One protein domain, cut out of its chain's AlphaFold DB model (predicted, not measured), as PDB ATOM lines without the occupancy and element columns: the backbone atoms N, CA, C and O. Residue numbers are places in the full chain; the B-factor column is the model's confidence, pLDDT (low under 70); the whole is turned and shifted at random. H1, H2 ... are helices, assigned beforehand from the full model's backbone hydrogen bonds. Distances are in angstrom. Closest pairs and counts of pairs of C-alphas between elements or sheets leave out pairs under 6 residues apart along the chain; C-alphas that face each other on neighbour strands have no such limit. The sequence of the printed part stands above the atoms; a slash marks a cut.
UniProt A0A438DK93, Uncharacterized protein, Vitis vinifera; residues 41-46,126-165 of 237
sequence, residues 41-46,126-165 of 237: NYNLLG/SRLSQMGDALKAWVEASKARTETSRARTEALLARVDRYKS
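This is residues 41 to 46 and 126 to 165 of the 237 residues of an uncharacterized protein of Vitis vinifera (UniProt A0A438DK93). One long, straight helix, H2, makes the whole length of a rod, and a tiny helix, H1, sits beside it nearer the end where H2 begins. Residues 139 to 165 of H2 stick out free. The printed part has 46 residues with two named helices, H1 then H2, and no named strand; its class is all helix. It is extended, with a radius of gyration of the C-alphas of 17.6 A and spans of 58 by 17 by 5 A.

Start at Asn 41, then find C-alpha 42 at (18.411, -29.685, -8.815), where H1, residues 42 to 46, begins. Next find C-alpha 126 at (35.013, -40.241, -11.041); from there H2, residues 126 to 165, runs 57.8 A to C-alpha 165 at (5.477, -7.669, -48.616).

H1 and H2 are close but not clearly touching; look at their closest C-alphas, those of Leu 44 and Ala 134, 6.9 A apart. In both helices every O i to N i+4 pair is within hydrogen-bond range.

The C-alphas farthest apart are those of Ser 126 and Ser 165, at 57.8 A. Residues 47 to 125 are not printed, and C-alphas 46 and 126 are 16.0 A apart across this cut. Look for pLDDT under 70 at residues 126 to 128 and 163 to 165.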
ATOM      1  N   ASN A  41      17.182 -29.471 -12.855       76.38
ATOM      2  CA  ASN A  41      18.617 -29.639 -12.675       76.38
ATOM      3  C   ASN A  41      19.025 -29.569 -11.196       76.38
ATOM      4  O   ASN A  41      20.178 -29.264 -10.915       76.38
ATOM      5  N   TYR A  42      18.110 -29.791 -10.246       78.19
ATOM      6  CA  TYR A  42      18.411 -29.685  -8.815       78.19
ATOM      7  C   TYR A  42      19.564 -30.605  -8.397       78.19
ATOM      8  O   TYR A  42      20.499 -30.147  -7.752       78.19
ATOM      9  N   ASN A  43      19.561 -31.856  -8.864       78.38
ATOM     10  CA  ASN A  43      20.632 -32.819  -8.580       78.38
ATOM     11  C   ASN A  43      21.980 -32.368  -9.164       78.38
ATOM     12  O   ASN A  43      23.024 -32.521  -8.536       78.38
ATOM     13  N   LEU A  44      21.951 -31.743 -10.344       80.31
ATOM     14  CA  LEU A  44      23.138 -31.180 -10.985       80.31
ATOM     15  C   LEU A  44      23.669 -29.961 -10.225       80.31
ATOM     16  O   LEU A  44      24.874 -29.783 -10.080       80.31
ATOM     17  N   LEU A  45      22.752 -29.133  -9.728       78.62
ATOM     18  CA  LEU A  45      23.065 -27.978  -8.901       78.62
ATOM     19  C   LEU A  45      23.672 -28.426  -7.568       78.62
ATOM     20  O   LEU A  45      24.681 -27.869  -7.154       78.62
ATOM     21  N   GLY A  46      23.129 -29.480  -6.957       75.88
ATOM     22  CA  GLY A  46      23.727 -30.133  -5.796       75.88
ATOM     23  C   GLY A  46      25.149 -30.604  -6.097       75.88
ATOM     24  O   GLY A  46      26.073 -30.275  -5.368       75.88
ATOM     25  N   SER A 126      36.393 -40.022 -10.587       68.00
ATOM     26  CA  SER A 126      35.013 -40.241 -11.041       68.00
ATOM     27  C   SER A 126      34.129 -39.003 -10.838       68.00
ATOM     28  O   SER A 126      33.420 -38.603 -11.760       68.00
ATOM     29  N   ARG A 127      34.221 -38.333  -9.680       67.50
ATOM     30  CA  ARG A 127      33.493 -37.077  -9.419       67.50
ATOM     31  C   ARG A 127      33.959 -35.918 -10.300       67.50
ATOM     32  O   ARG A 127      33.127 -35.139 -10.755       67.50
ATOM     33  N   LEU A 128      35.260 -35.806 -10.565       66.94
ATOM     34  CA  LEU A 128      35.805 -34.800 -11.483       66.94
ATOM     35  C   LEU A 128      35.323 -35.036 -12.920       66.94
ATOM     36  O   LEU A 128      34.915 -34.085 -13.583       66.94
ATOM     37  N   SER A 129      35.297 -36.293 -13.373       74.94
ATOM     38  CA  SER A 129      34.736 -36.667 -14.676       74.94
ATOM     39  C   SER A 129      33.244 -36.340 -14.757       74.94
ATOM     40  O   SER A 129      32.811 -35.692 -15.705       74.94
ATOM     41  N   GLN A 130      32.471 -36.695 -13.727       80.31
ATOM     42  CA  GLN A 130      31.038 -36.403 -13.649       80.31
ATOM     43  C   GLN A 130      30.753 -34.892 -13.661       80.31
ATOM     44  O   GLN A 130      29.793 -34.441 -14.284       80.31
ATOM     45  N   MET A 131      31.604 -34.089 -13.016       79.00
ATOM     46  CA  MET A 131      31.529 -32.629 -13.072       79.00
ATOM     47  C   MET A 131      31.877 -32.089 -14.467       79.00
ATOM     48  O   MET A 131      31.235 -31.151 -14.938       79.00
ATOM     49  N   GLY A 132      32.845 -32.695 -15.159       86.25
ATOM     50  CA  GLY A 132      33.158 -32.382 -16.554       86.25
ATOM     51  C   GLY A 132      31.967 -32.622 -17.487       86.25
ATOM     52  O   GLY A 132      31.611 -31.746 -18.279       86.25
ATOM     53  N   ASP A 133      31.292 -33.762 -17.333       88.44
ATOM     54  CA  ASP A 133      30.088 -34.104 -18.096       88.44
ATOM     55  C   ASP A 133      28.917 -33.165 -17.772       88.44
ATOM     56  O   ASP A 133      28.205 -32.712 -18.672       88.44
ATOM     57  N   ALA A 134      28.760 -32.792 -16.498       84.94
ATOM     58  CA  ALA A 134      27.781 -31.810 -16.040       84.94
ATOM     59  C   ALA A 134      27.987 -30.428 -16.679       84.94
ATOM     60  O   ALA A 134      27.032 -29.823 -17.180       84.94
ATOM     61  N   LEU A 135      29.230 -29.935 -16.698       87.56
ATOM     62  CA  LEU A 135      29.584 -28.667 -17.340       87.56
ATOM     63  C   LEU A 135      29.302 -28.719 -18.842       87.56
ATOM     64  O   LEU A 135      28.716 -27.787 -19.392       87.56
ATOM     65  N   LYS A 136      29.656 -29.828 -19.497       91.88
ATOM     66  CA  LYS A 136      29.395 -30.036 -20.924       91.88
ATOM     67  C   LYS A 136      27.897 -30.018 -21.236       91.88
ATOM     68  O   LYS A 136      27.476 -29.320 -22.157       91.88
ATOM     69  N   ALA A 137      27.080 -30.703 -20.436       91.94
ATOM     70  CA  ALA A 137      25.625 -30.689 -20.573       91.94
ATOM     71  C   ALA A 137      25.033 -29.281 -20.382       91.94
ATOM     72  O   ALA A 137      24.102 -28.895 -21.087       91.94
ATOM     73  N   TRP A 138      25.592 -28.484 -19.468       85.69
ATOM     74  CA  TRP A 138      25.187 -27.091 -19.269       85.69
ATOM     75  C   TRP A 138      25.516 -26.197 -20.463       85.69
ATOM     76  O   TRP A 138      24.678 -25.388 -20.862       85.69
ATOM     77  N   VAL A 139      26.705 -26.352 -21.049       94.12
ATOM     78  CA  VAL A 139      27.112 -25.616 -22.255       94.12
ATOM     79  C   VAL A 139      26.180 -25.946 -23.422       94.12
ATOM     80  O   VAL A 139      25.661 -25.026 -24.054       94.12
ATOM     81  N   GLU A 140      25.882 -27.226 -23.655       92.44
ATOM     82  CA  GLU A 140      24.952 -27.647 -24.711       92.44
ATOM     83  C   GLU A 140      23.521 -27.159 -24.453       92.44
ATOM     84  O   GLU A 140      22.869 -26.631 -25.353       92.44
ATOM     85  N   ALA A 141      23.030 -27.234 -23.212       89.25
ATOM     86  CA  ALA A 141      21.714 -26.704 -22.861       89.25
ATOM     87  C   ALA A 141      21.638 -25.177 -23.031       89.25
ATOM     88  O   ALA A 141      20.603 -24.647 -23.441       89.25
ATOM     89  N   SER A 142      22.721 -24.461 -22.724       87.12
ATOM     90  CA  SER A 142      22.827 -23.018 -22.940       87.12
ATOM     91  C   SER A 142      22.792 -22.685 -24.431       87.12
ATOM     92  O   SER A 142      21.993 -21.852 -24.857       87.12
ATOM     93  N   LYS A 143      23.569 -23.410 -25.239       92.00
ATOM     94  CA  LYS A 143      23.590 -23.283 -26.698       92.00
ATOM     95  C   LYS A 143      22.223 -23.581 -27.325       92.00
ATOM     96  O   LYS A 143      21.720 -22.786 -28.108       92.00
ATOM     97  N   ALA A 144      21.554 -24.651 -26.904       90.50
ATOM     98  CA  ALA A 144      20.208 -24.973 -27.377       90.50
ATOM     99  C   ALA A 144      19.195 -23.864 -27.033       90.50
ATOM    100  O   ALA A 144      18.318 -23.529 -27.836       90.50
ATOM    101  N   ARG A 145      19.313 -23.240 -25.852       85.94
ATOM    102  CA  ARG A 145      18.467 -22.099 -25.458       85.94
ATOM    103  C   ARG A 145      18.727 -20.871 -26.325       85.94
ATOM    104  O   ARG A 145      17.754 -20.243 -26.752       85.94
ATOM    105  N   THR A 146      19.989 -20.536 -26.602       87.00
ATOM    106  CA  THR A 146      20.338 -19.382 -27.446       87.00
ATOM    107  C   THR A 146      19.901 -19.606 -28.891       87.00
ATOM    108  O   THR A 146      19.263 -18.726 -29.468       87.00
ATOM    109  N   GLU A 147      20.100 -20.801 -29.445       89.19
ATOM    110  CA  GLU A 147      19.602 -21.185 -30.771       89.19
ATOM    111  C   GLU A 147      18.076 -21.099 -30.851       89.19
ATOM    112  O   GLU A 147      17.540 -20.499 -31.782       89.19
ATOM    113  N   THR A 148      17.359 -21.594 -29.838       87.44
ATOM    114  CA  THR A 148      15.893 -21.490 -29.810       87.44
ATOM    115  C   THR A 148      15.438 -20.032 -29.707       87.44
ATOM    116  O   THR A 148      14.464 -19.643 -30.352       87.44
ATOM    117  N   SER A 149      16.115 -19.194 -28.913       83.25
ATOM    118  CA  SER A 149      15.807 -17.757 -28.872       83.25
ATOM    119  C   SER A 149      16.070 -17.078 -30.214       83.25
ATOM    120  O   SER A 149      15.224 -16.313 -30.670       83.25
ATOM    121  N   ARG A 150      17.167 -17.432 -30.893       91.94
ATOM    122  CA  ARG A 150      17.531 -16.899 -32.205       91.94
ATOM    123  C   ARG A 150      16.512 -17.304 -33.270       91.94
ATOM    124  O   ARG A 150      16.020 -16.446 -33.996       91.94
ATOM    125  N   ALA A 151      16.117 -18.575 -33.303       90.06
ATOM    126  CA  ALA A 151      15.084 -19.075 -34.205       90.06
ATOM    127  C   ALA A 151      13.729 -18.386 -33.965       90.06
ATOM    128  O   ALA A 151      13.024 -18.049 -34.913       90.06
ATOM    129  N   ARG A 152      13.371 -18.107 -32.702       88.00
ATOM    130  CA  ARG A 152      12.168 -17.324 -32.372       88.00
ATOM    131  C   ARG A 152      12.263 -15.886 -32.878       88.00
ATOM    132  O   ARG A 152      11.290 -15.398 -33.444       88.00
ATOM    133  N   THR A 153      13.406 -15.219 -32.709       88.06
ATOM    134  CA  THR A 153      13.602 -13.855 -33.230       88.06
ATOM    135  C   THR A 153      13.579 -13.814 -34.758       88.06
ATOM    136  O   THR A 153      12.951 -12.931 -35.332       88.06
ATOM    137  N   GLU A 154      14.171 -14.807 -35.421       89.50
ATOM    138  CA  GLU A 154      14.178 -14.934 -36.882       89.50
ATOM    139  C   GLU A 154      12.765 -15.196 -37.429       89.50
ATOM    140  O   GLU A 154      12.336 -14.558 -38.386       89.50
ATOM    141  N   ALA A 155      11.980 -16.047 -36.760       86.62
ATOM    142  CA  ALA A 155      10.584 -16.287 -37.114       86.62
ATOM    143  C   ALA A 155       9.692 -15.045 -36.928       86.62
ATOM    144  O   ALA A 155       8.752 -14.846 -37.700       86.62
ATOM    145  N   LEU A 156       9.962 -14.209 -35.917       84.75
ATOM    146  CA  LEU A 156       9.264 -12.932 -35.737       84.75
ATOM    147  C   LEU A 156       9.612 -11.946 -36.856       84.75
ATOM    148  O   LEU A 156       8.698 -11.371 -37.443       84.75
ATOM    149  N   LEU A 157      10.894 -11.811 -37.206       87.81
ATOM    150  CA  LEU A 157      11.335 -10.964 -38.319       87.81
ATOM    151  C   LEU A 157      10.729 -11.419 -39.655       87.81
ATOM    152  O   LEU A 157      10.116 -10.616 -40.351       87.81
ATOM    153  N   ALA A 158      10.750 -12.721 -39.954       86.69
ATOM    154  CA  ALA A 158      10.138 -13.261 -41.167       86.69
ATOM    155  C   ALA A 158       8.614 -13.019 -41.238       86.69
ATOM    156  O   ALA A 158       8.051 -12.881 -42.326       86.69
ATOM    157  N   ARG A 159       7.910 -12.962 -40.096       81.56
ATOM    158  CA  ARG A 159       6.483 -12.585 -40.055       81.56
ATOM    159  C   ARG A 159       6.276 -11.098 -40.343       81.56
ATOM    160  O   ARG A 159       5.312 -10.770 -41.031       81.56
ATOM    161  N   VAL A 160       7.167 -10.231 -39.861       80.62
ATOM    162  CA  VAL A 160       7.149  -8.788 -40.156       80.62
ATOM    163  C   VAL A 160       7.413  -8.531 -41.643       80.62
ATOM    164  O   VAL A 160       6.694  -7.743 -42.253       80.62
ATOM    165  N   ASP A 161       8.356  -9.242 -42.259       76.88
ATOM    166  CA  ASP A 161       8.657  -9.087 -43.689       76.88
ATOM    167  C   ASP A 161       7.503  -9.550 -44.586       76.88
ATOM    168  O   ASP A 161       7.183  -8.893 -45.575       76.88
ATOM    169  N   ARG A 162       6.794 -10.628 -44.215       73.00
ATOM    170  CA  ARG A 162       5.569 -11.037 -44.928       73.00
ATOM    171  C   ARG A 162       4.433 -10.027 -44.789       73.00
ATOM    172  O   ARG A 162       3.677  -9.850 -45.738       73.00
ATOM    173  N   TYR A 163       4.321  -9.361 -43.640       66.38
ATOM    174  CA  TYR A 163       3.353  -8.280 -43.451       66.38
ATOM    175  C   TYR A 163       3.706  -7.053 -44.310       66.38
ATOM    176  O   TYR A 163       2.824  -6.470 -44.931       66.38
ATOM    177  N   LYS A 164       4.998  -6.719 -44.440       65.94
ATOM    178  CA  LYS A 164       5.477  -5.648 -45.333       65.94
ATOM    179  C   LYS A 164       5.332  -5.988 -46.819       65.94
ATOM    180  O   LYS A 164       5.012  -5.109 -47.606       65.94
ATOM    181  N   SER A 165       5.533  -7.248 -47.210       55.81
ATOM    182  CA  SER A 165       5.477  -7.669 -48.616       55.81
ATOM    183  C   SER A 165       4.061  -7.986 -49.124       55.81
ATOM    184  O   SER A 165       3.873  -8.079 -50.334       55.81
TER     185      SER A 165